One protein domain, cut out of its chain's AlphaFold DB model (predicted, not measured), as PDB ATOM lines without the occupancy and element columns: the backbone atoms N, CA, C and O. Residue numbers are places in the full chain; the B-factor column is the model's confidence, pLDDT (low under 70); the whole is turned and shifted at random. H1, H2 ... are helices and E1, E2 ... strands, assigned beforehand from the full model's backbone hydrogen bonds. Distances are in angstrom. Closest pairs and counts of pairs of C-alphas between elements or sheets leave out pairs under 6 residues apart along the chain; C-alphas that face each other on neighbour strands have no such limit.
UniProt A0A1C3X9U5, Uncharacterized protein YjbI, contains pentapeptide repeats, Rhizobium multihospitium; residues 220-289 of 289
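This is residues 220 to 289 of the 289 residues of the protein "Uncharacterized protein YjbI, contains pentapeptide repeats" of Rhizobium multihospitium (UniProt A0A1C3X9U5). Two helices, H1 and H4, lie side by side and run opposite ways, and the chain between them loops over one side of this pair. That loop holds the short helix H2, which packs on H1, then the strand E1 running straight into the short helix H3, which is near H4. You have 70 printed residues with four named helices and one named strand, in the order H1, H2, E1, H3, H4; E1 pairs with no named strand. The class is mostly helix, and the whole is compact, with a radius of gyration of the C-alphas of 11.4 A and a rounded outline of 32 by 25 by 20 A.

Find C-alpha 222 at (-131.312, -50.658, 118.467); from there H1, residues 222 to 235, runs 20.1 A to C-alpha 235 at (-141.451, -66.359, 125.814). H4, residues 272 to 282, runs 15.3 A and ends at C-alpha 282, at (-139.391, -53.043, 111.163). Between them look for H2 at residues 245 to 248, 5.4 A long, E1 at 259 to 262, 9.5 A, and H3 at 263 to 267, 6.1 A.

Start at H1, which touches H4 at a shallow tilt of 29 degrees, opposite ways; their closest C-alphas, Leu 229 and Leu 278, are 7.6 A apart. With residues 226 to 230 alone H1 touches H2, closest at the C-alphas of Val 226 and Ala 245, 6.1 A. H3 and H4 are close but not clearly touching, with the C-alphas of Arg 267 and Gln 275 closest at 5.8 A. E1 and H4 are apart. Every O i to N i+4 pair is within hydrogen-bond range in H1, H3 and H4; H2 is too short for one, and its one O i to N i+3 pair is not within range.

The C-alphas of Ala 255 and Pro 272 are the two farthest apart, 32.8 A. The printed part has no cut and no long link. Residues 250 to 255 are under pLDDT 70; the mean of the printed part is 90.4.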
ATOM      1  N   LYS A 220    -133.111 -46.323 115.582       89.62
ATOM      2  CA  LYS A 220    -132.692 -45.324 116.596       89.62
ATOM      3  C   LYS A 220    -132.688 -45.834 118.046       89.62
ATOM      4  O   LYS A 220    -132.220 -45.143 118.948       89.62
ATOM      5  N   ARG A 221    -133.282 -47.009 118.283       90.75
ATOM      6  CA  ARG A 221    -133.392 -47.686 119.592       90.75
ATOM      7  C   ARG A 221    -132.962 -49.144 119.474       90.75
ATOM      8  O   ARG A 221    -133.722 -50.065 119.770       90.75
ATOM      9  N   PHE A 222    -131.773 -49.350 118.919       92.06
ATOM     10  CA  PHE A 222    -131.312 -50.658 118.467       92.06
ATOM     11  C   PHE A 222    -131.211 -51.673 119.608       92.06
ATOM     12  O   PHE A 222    -131.578 -52.832 119.430       92.06
ATOM     13  N   LYS A 223    -130.811 -51.250 120.814       89.12
ATOM     14  CA  LYS A 223    -130.751 -52.170 121.954       89.12
ATOM     15  C   LYS A 223    -132.126 -52.627 122.390       89.12
ATOM     16  O   LYS A 223    -132.316 -53.812 122.633       89.12
ATOM     17  N   GLU A 224    -133.086 -51.714 122.513       93.00
ATOM     18  CA  GLU A 224    -134.442 -52.095 122.901       93.00
ATOM     19  C   GLU A 224    -135.123 -52.914 121.807       93.00
ATOM     20  O   GLU A 224    -135.868 -53.831 122.138       93.00
ATOM     21  N   PHE A 225    -134.812 -52.649 120.534       95.25
ATOM     22  CA  PHE A 225    -135.265 -53.466 119.410       95.25
ATOM     23  C   PHE A 225    -134.790 -54.916 119.568       95.25
ATOM     24  O   PHE A 225    -135.598 -55.844 119.569       95.25
ATOM     25  N   VAL A 226    -133.486 -55.123 119.786       94.12
ATOM     26  CA  VAL A 226    -132.922 -56.464 120.000       94.12
ATOM     27  C   VAL A 226    -133.459 -57.092 121.291       94.12
ATOM     28  O   VAL A 226    -133.818 -58.267 121.299       94.12
ATOM     29  N   ALA A 227    -133.584 -56.320 122.375       94.12
ATOM     30  CA  ALA A 227    -134.099 -56.804 123.655       94.12
ATOM     31  C   ALA A 227    -135.568 -57.261 123.583       94.12
ATOM     32  O   ALA A 227    -135.960 -58.166 124.328       94.12
ATOM     33  N   GLU A 228    -136.375 -56.648 122.714       96.62
ATOM     34  CA  GLU A 228    -137.759 -57.050 122.458       96.62
ATOM     35  C   GLU A 228    -137.821 -58.408 121.749       96.62
ATOM     36  O   GLU A 228    -138.517 -59.308 122.223       96.62
ATOM     37  N   LEU A 229    -137.025 -58.600 120.689       96.81
ATOM     38  CA  LEU A 229    -136.901 -59.896 120.009       96.81
ATOM     39  C   LEU A 229    -136.413 -60.983 120.971       96.81
ATOM     40  O   LEU A 229    -136.993 -62.061 121.044       96.81
ATOM     41  N   ASP A 230    -135.411 -60.674 121.788       96.88
ATOM     42  CA  ASP A 230    -134.905 -61.568 122.828       96.88
ATOM     43  C   ASP A 230    -135.973 -61.954 123.858       96.88
ATOM     44  O   ASP A 230    -136.013 -63.089 124.341       96.88
ATOM     45  N   ARG A 231    -136.844 -61.009 124.235       98.00
ATOM     46  CA  ARG A 231    -137.964 -61.289 125.139       98.00
ATOM     47  C   ARG A 231    -138.973 -62.217 124.472       98.00
ATOM     48  O   ARG A 231    -139.436 -63.140 125.138       98.00
ATOM     49  N   ALA A 232    -139.267 -62.003 123.192       97.94
ATOM     50  CA  ALA A 232    -140.143 -62.873 122.418       97.94
ATOM     51  C   ALA A 232    -139.568 -64.293 122.285       97.94
ATOM     52  O   ALA A 232    -140.286 -65.251 122.547       97.94
ATOM     53  N   ILE A 233    -138.268 -64.434 122.002       97.62
ATOM     54  CA  ILE A 233    -137.566 -65.731 121.938       97.62
ATOM     55  C   ILE A 233    -137.663 -66.488 123.268       97.62
ATOM     56  O   ILE A 233    -137.943 -67.681 123.290       97.62
ATOM     57  N   ARG A 234    -137.481 -65.800 124.405       97.25
ATOM     58  CA  ARG A 234    -137.622 -66.423 125.735       97.25
ATOM     59  C   ARG A 234    -139.057 -66.831 126.065       97.25
ATOM     60  O   ARG A 234    -139.250 -67.773 126.828       97.25
ATOM     61  N   ALA A 235    -140.040 -66.089 125.564       97.81
ATOM     62  CA  ALA A 235    -141.451 -66.359 125.814       97.81
ATOM     63  C   ALA A 235    -142.006 -67.469 124.910       97.81
ATOM     64  O   ALA A 235    -142.971 -68.132 125.288       97.81
ATOM     65  N   ASP A 236    -141.414 -67.660 123.731       97.75
ATOM     66  CA  ASP A 236    -141.915 -68.558 122.703       97.75
ATOM     67  C   ASP A 236    -140.774 -69.134 121.848       97.75
ATOM     68  O   ASP A 236    -140.161 -68.443 121.029       97.75
ATOM     69  N   SER A 237    -140.536 -70.439 121.997       94.88
ATOM     70  CA  SER A 237    -139.498 -71.164 121.261       94.88
ATOM     71  C   SER A 237    -139.737 -71.229 119.750       94.88
ATOM     72  O   SER A 237    -138.808 -71.559 119.015       94.88
ATOM     73  N   ASP A 238    -140.940 -70.924 119.249       97.25
ATOM     74  CA  ASP A 238    -141.222 -70.863 117.807       97.25
ATOM     75  C   ASP A 238    -140.742 -69.555 117.156       97.25
ATOM     76  O   ASP A 238    -140.821 -69.418 115.935       97.25
ATOM     77  N   ILE A 239    -140.227 -68.596 117.936       97.81
ATOM     78  CA  ILE A 239    -139.648 -67.340 117.435       97.81
ATOM     79  C   ILE A 239    -138.193 -67.532 116.992       97.81
ATOM     80  O   ILE A 239    -137.822 -67.091 115.904       97.81
ATOM     81  N   GLY A 240    -137.374 -68.208 117.795       96.56
ATOM     82  CA  GLY A 240    -135.952 -68.431 117.526       96.56
ATOM     83  C   GLY A 240    -135.320 -69.363 118.558       96.56
ATOM     84  O   GLY A 240    -135.909 -69.615 119.607       96.56
ATOM     85  N   ASP A 241    -134.135 -69.890 118.247       94.44
ATOM     86  CA  ASP A 241    -133.438 -70.873 119.097       94.44
ATOM     87  C   ASP A 241    -132.288 -70.270 119.917       94.44
ATOM     88  O   ASP A 241    -131.834 -70.873 120.891       94.44
ATOM     89  N   VAL A 242    -131.800 -69.088 119.534       94.19
ATOM     90  CA  VAL A 242    -130.645 -68.437 120.163       94.19
ATOM     91  C   VAL A 242    -130.980 -67.005 120.570       94.19
ATOM     92  O   VAL A 242    -131.721 -66.329 119.858       94.19
ATOM     93  N   PRO A 243    -130.443 -66.510 121.698       93.69
ATOM     94  CA  PRO A 243    -130.547 -65.097 122.032       93.69
ATOM     95  C   PRO A 243    -129.747 -64.254 121.031       93.69
ATOM     96  O   PRO A 243    -128.615 -64.583 120.675       93.69
ATOM     97  N   LEU A 244    -130.331 -63.137 120.615       92.62
ATOM     98  CA  LEU A 244    -129.784 -62.182 119.660       92.62
ATOM     99  C   LEU A 244    -128.889 -61.144 120.335       92.62
ATOM    100  O   LEU A 244    -127.935 -60.667 119.719       92.62
ATOM    101  N   ALA A 245    -129.141 -60.800 121.605       90.25
ATOM    102  CA  ALA A 245    -128.321 -59.813 122.305       90.25
ATOM    103  C   ALA A 245    -126.820 -60.180 122.330       90.25
ATOM    104  O   ALA A 245    -126.018 -59.301 122.005       90.25
ATOM    105  N   PRO A 246    -126.406 -61.439 122.603       88.19
ATOM    106  CA  PRO A 246    -125.020 -61.902 122.468       88.19
ATOM    107  C   PRO A 246    -124.363 -61.672 121.103       88.19
ATOM    108  O   PRO A 246    -123.143 -61.595 121.025       88.19
ATOM    109  N   ILE A 247    -125.161 -61.570 120.044       86.88
ATOM    110  CA  ILE A 247    -124.691 -61.504 118.661       86.88
ATOM    111  C   ILE A 247    -124.627 -60.046 118.201       86.88
ATOM    112  O   ILE A 247    -123.602 -59.589 117.709       86.88
ATOM    113  N   PHE A 248    -125.709 -59.293 118.409       85.38
ATOM    114  CA  PHE A 248    -125.849 -57.939 117.865       85.38
ATOM    115  C   PHE A 248    -125.548 -56.827 118.864       85.38
ATOM    116  O   PHE A 248    -125.418 -55.671 118.469       85.38
ATOM    117  N   THR A 249    -125.471 -57.141 120.161       80.81
ATOM    118  CA  THR A 249    -125.309 -56.120 121.212       80.81
ATOM    119  C   THR A 249    -124.235 -56.439 122.253       80.81
ATOM    120  O   THR A 249    -123.825 -55.524 122.950       80.81
ATOM    121  N   ALA A 250    -123.749 -57.680 122.394       66.25
ATOM    122  CA  ALA A 250    -122.907 -58.049 123.543       66.25
ATOM    123  C   ALA A 250    -121.435 -57.668 123.440       66.25
ATOM    124  O   ALA A 250    -120.782 -57.533 124.472       66.25
ATOM    125  N   GLU A 251    -120.913 -57.427 122.243       59.22
ATOM    126  CA  GLU A 251    -119.616 -56.758 122.106       59.22
ATOM    127  C   GLU A 251    -119.724 -55.241 122.335       59.22
ATOM    128  O   GLU A 251    -118.735 -54.522 122.176       59.22
ATOM    129  N   TYR A 252    -120.915 -54.740 122.694       57.59
ATOM    130  CA  TYR A 252    -121.282 -53.367 122.417       57.59
ATOM    131  C   TYR A 252    -121.980 -52.655 123.593       57.59
ATOM    132  O   TYR A 252    -122.886 -53.166 124.245       57.59
ATOM    133  N   THR A 253    -121.646 -51.377 123.761       52.09
ATOM    134  CA  THR A 253    -122.513 -50.268 124.190       52.09
ATOM    135  C   THR A 253    -122.678 -49.917 125.681       52.09
ATOM    136  O   THR A 253    -123.693 -50.218 126.314       52.09
ATOM    137  N   ALA A 254    -121.824 -49.012 126.177       53.66
ATOM    138  CA  ALA A 254    -122.245 -48.075 127.234       53.66
ATOM    139  C   ALA A 254    -122.930 -46.811 126.660       53.66
ATOM    140  O   ALA A 254    -123.846 -46.285 127.288       53.66
ATOM    141  N   ALA A 255    -122.556 -46.351 125.453       63.62
ATOM    142  CA  ALA A 255    -122.889 -44.992 124.990       63.62
ATOM    143  C   ALA A 255    -123.605 -44.853 123.624       63.62
ATOM    144  O   ALA A 255    -123.955 -43.732 123.265       63.62
ATOM    145  N   SER A 256    -123.858 -45.936 122.872       75.12
ATOM    146  CA  SER A 256    -124.620 -45.880 121.605       75.12
ATOM    147  C   SER A 256    -125.897 -46.712 121.662       75.12
ATOM    148  O   SER A 256    -125.907 -47.753 122.314       75.12
ATOM    149  N   ASN A 257    -126.965 -46.263 120.999       84.50
ATOM    150  CA  ASN A 257    -128.238 -46.986 120.876       84.50
ATOM    151  C   ASN A 257    -128.778 -47.004 119.433       84.50
ATOM    152  O   ASN A 257    -129.972 -47.177 119.201       84.50
ATOM    153  N   PHE A 258    -127.891 -46.802 118.463       91.19
ATOM    154  CA  PHE A 258    -128.214 -46.759 117.043       91.19
ATOM    155  C   PHE A 258    -127.651 -47.991 116.323       91.19
ATOM    156  O   PHE A 258    -126.604 -48.512 116.708       91.19
ATOM    157  N   GLY A 259    -128.318 -48.428 115.257       91.88
ATOM    158  CA  GLY A 259    -127.796 -49.432 114.337       91.88
ATOM    159  C   GLY A 259    -128.446 -49.339 112.960       91.88
ATOM    160  O   GLY A 259    -129.586 -48.895 112.834       91.88
ATOM    161  N   ILE A 260    -127.729 -49.788 111.928       93.19
ATOM    162  CA  ILE A 260    -128.321 -50.092 110.622       93.19
ATOM    163  C   ILE A 260    -128.416 -51.609 110.531       93.19
ATOM    164  O   ILE A 260    -127.415 -52.295 110.345       93.19
ATOM    165  N   LEU A 261    -129.627 -52.114 110.718       92.69
ATOM    166  CA  LEU A 261    -129.949 -53.529 110.684       92.69
ATOM    167  C   LEU A 261    -129.983 -54.018 109.235       92.69
ATOM    168  O   LEU A 261    -130.563 -53.346 108.387       92.69
ATOM    169  N   ASN A 262    -129.419 -55.190 108.955       92.81
ATOM    170  CA  ASN A 262    -129.741 -55.957 107.754       92.81
ATOM    171  C   ASN A 262    -130.788 -57.023 108.119       92.81
ATOM    172  O   ASN A 262    -130.593 -57.778 109.071       92.81
ATOM    173  N   GLU A 263    -131.923 -57.039 107.417       93.75
ATOM    174  CA  GLU A 263    -133.023 -57.966 107.691       93.75
ATOM    175  C   GLU A 263    -132.579 -59.423 107.534       93.75
ATOM    176  O   GLU A 263    -132.962 -60.263 108.351       93.75
ATOM    177  N   ASP A 264    -131.734 -59.715 106.545       91.81
ATOM    178  CA  ASP A 264    -131.258 -61.071 106.275       91.81
ATOM    179  C   ASP A 264    -130.414 -61.605 107.445       91.81
ATOM    180  O   ASP A 264    -130.659 -62.724 107.901       91.81
ATOM    181  N   ASP A 265    -129.536 -60.773 108.025       89.12
ATOM    182  CA  ASP A 265    -128.698 -61.136 109.184       89.12
ATOM    183  C   ASP A 265    -129.550 -61.597 110.386       89.12
ATOM    184  O   ASP A 265    -129.171 -62.499 111.134       89.12
ATOM    185  N   PHE A 266    -130.727 -60.991 110.582       92.19
ATOM    186  CA  PHE A 266    -131.656 -61.376 111.648       92.19
ATOM    187  C   PHE A 266    -132.518 -62.578 111.258       92.19
ATOM    188  O   PHE A 266    -132.784 -63.445 112.092       92.19
ATOM    189  N   ARG A 267    -132.967 -62.646 110.000       93.00
ATOM    190  CA  ARG A 267    -133.811 -63.737 109.492       93.00
ATOM    191  C   ARG A 267    -133.141 -65.097 109.615       93.00
ATOM    192  O   ARG A 267    -133.840 -66.066 109.905       93.00
ATOM    193  N   GLU A 268    -131.824 -65.168 109.433       92.62
ATOM    194  CA  GLU A 268    -131.044 -66.403 109.587       92.62
ATOM    195  C   GLU A 268    -131.098 -66.984 111.009       92.62
ATOM    196  O   GLU A 268    -130.946 -68.191 111.193       92.62
ATOM    197  N   LEU A 269    -131.364 -66.146 112.015       94.19
ATOM    198  CA  LEU A 269    -131.407 -66.523 113.431       94.19
ATOM    199  C   LEU A 269    -132.839 -66.713 113.961       94.19
ATOM    200  O   LEU A 269    -133.030 -67.073 115.126       94.19
ATOM    201  N   LEU A 270    -133.849 -66.471 113.121       96.81
ATOM    202  CA  LEU A 270    -135.263 -66.491 113.487       96.81
ATOM    203  C   LEU A 270    -136.036 -67.559 112.706       96.81
ATOM    204  O   LEU A 270    -135.886 -67.736 111.498       96.81
ATOM    205  N   LYS A 271    -136.958 -68.228 113.400       97.88
ATOM    206  CA  LYS A 271    -137.958 -69.130 112.809       97.88
ATOM    207  C   LYS A 271    -139.054 -68.328 112.091       97.88
ATOM    208  O   LYS A 271    -139.173 -67.126 112.329       97.88
ATOM    209  N   PRO A 272    -139.928 -68.950 111.269       98.00
ATOM    210  CA  PRO A 272    -140.949 -68.222 110.505       98.00
ATOM    211  C   PRO A 272    -141.828 -67.274 111.337       98.00
ATOM    212  O   PRO A 272    -142.132 -66.168 110.890       98.00
ATOM    213  N   LYS A 273    -142.191 -67.659 112.570       98.00
ATOM    214  CA  LYS A 273    -142.955 -66.792 113.481       98.00
ATOM    215  C   LYS A 273    -142.139 -65.577 113.936       98.00
ATOM    216  O   LYS A 273    -142.669 -64.470 113.985       98.00
ATOM    217  N   GLY A 274    -140.849 -65.764 114.215       97.94
ATOM    218  CA  GLY A 274    -139.931 -64.677 114.549       97.94
ATOM    219  C   GLY A 274    -139.645 -63.752 113.373       97.94
ATOM    220  O   GLY A 274    -139.607 -62.542 113.557       97.94
ATOM    221  N   GLN A 275    -139.544 -64.282 112.153       97.81
ATOM    222  CA  GLN A 275    -139.410 -63.466 110.940       97.81
ATOM    223  C   GLN A 275    -140.642 -62.576 110.714       97.81
ATOM    224  O   GLN A 275    -140.504 -61.414 110.338       97.81
ATOM    225  N   ALA A 276    -141.850 -63.083 110.989       97.81
ATOM    226  CA  ALA A 276    -143.071 -62.278 110.934       97.81
ATOM    227  C   ALA A 276    -143.089 -61.174 112.008       97.81
ATOM    228  O   ALA A 276    -143.461 -60.038 111.711       97.81
ATOM    229  N   LEU A 277    -142.641 -61.483 113.232       97.81
ATOM    230  CA  LEU A 277    -142.478 -60.490 114.300       97.81
ATOM    231  C   LEU A 277    -141.450 -59.415 113.919       97.81
ATOM    232  O   LEU A 277    -141.728 -58.228 114.077       97.81
ATOM    233  N   LEU A 278    -140.297 -59.813 113.375       97.50
ATOM    234  CA  LEU A 278    -139.274 -58.893 112.879       97.50
ATOM    235  C   LEU A 278    -139.870 -57.938 111.840       97.50
ATOM    236  O   LEU A 278    -139.750 -56.727 111.994       97.50
ATOM    237  N   ALA A 279    -140.580 -58.459 110.836       96.25
ATOM    238  CA  ALA A 279    -141.222 -57.641 109.810       96.25
ATOM    239  C   ALA A 279    -142.256 -56.661 110.398       96.25
ATOM    240  O   ALA A 279    -142.350 -55.516 109.952       96.25
ATOM    241  N   GLN A 280    -143.015 -57.069 111.421       96.81
ATOM    242  CA  GLN A 280    -143.919 -56.165 112.137       96.81
ATOM    243  C   GLN A 280    -143.143 -55.041 112.835       96.81
ATOM    244  O   GLN A 280    -143.501 -53.873 112.693       96.81
ATOM    245  N   MET A 281    -142.077 -55.381 113.560       97.19
ATOM    246  CA  MET A 281    -141.249 -54.403 114.264       97.19
ATOM    247  C   MET A 281    -140.562 -53.437 113.293       97.19
ATOM    248  O   MET A 281    -140.552 -52.238 113.538       97.19
ATOM    249  N   LEU A 282    -140.045 -53.905 112.157       95.19
ATOM    250  CA  LEU A 282    -139.391 -53.043 111.163       95.19
ATOM    251  C   LEU A 282    -140.342 -52.021 110.516       95.19
ATOM    252  O   LEU A 282    -139.885 -50.981 110.040       95.19
ATOM    253  N   ASN A 283    -141.651 -52.280 110.534       93.75
ATOM    254  CA  ASN A 283    -142.671 -51.346 110.061       93.75
ATOM    255  C   ASN A 283    -143.170 -50.374 111.145       93.75
ATOM    256  O   ASN A 283    -143.908 -49.443 110.823       93.75
ATOM    257  N   ASP A 284    -142.789 -50.558 112.413       95.50
ATOM    258  CA  ASP A 284    -143.222 -49.695 113.512       95.50
ATOM    259  C   ASP A 284    -142.320 -48.439 113.624       95.50
ATOM    260  O   ASP A 284    -141.113 -48.551 113.889       95.50
ATOM    261  N   PRO A 285    -142.879 -47.219 113.466       93.38
ATOM    262  CA  PRO A 285    -142.130 -45.961 113.552       93.38
ATOM    263  C   PRO A 285    -141.415 -45.714 114.888       93.38
ATOM    264  O   PRO A 285    -140.525 -44.857 114.960       93.38
ATOM    265  N   ILE A 286    -141.770 -46.431 115.962       94.12
ATOM    266  CA  ILE A 286    -141.073 -46.317 117.250       94.12
ATOM    267  C   ILE A 286    -139.587 -46.686 117.133       94.12
ATOM    268  O   ILE A 286    -138.759 -46.128 117.861       94.12
ATOM    269  N   TRP A 287    -139.246 -47.576 116.197       93.44
ATOM    270  CA  TRP A 287    -137.887 -48.076 115.990       93.44
ATOM    271  C   TRP A 287    -137.102 -47.289 114.946       93.44
ATOM    272  O   TRP A 287    -135.878 -47.227 115.036       93.44
ATOM    273  N   ARG A 288    -137.787 -46.683 113.974       89.12
ATOM    274  CA  ARG A 288    -137.185 -46.067 112.784       89.12
ATOM    275  C   ARG A 288    -136.573 -44.701 113.085       89.12
ATOM    276  O   ARG A 288    -137.157 -43.930 113.853       89.12
ATOM    277  N   GLU A 289    -135.407 -44.426 112.504       75.50
ATOM    278  CA  GLU A 289    -134.849 -43.065 112.406       75.50
ATOM    279  C   GLU A 289    -135.485 -42.292 111.249       75.50
ATOM    280  O   GLU A 289    -135.726 -42.920 110.190       75.50
TER     281      GLU A 289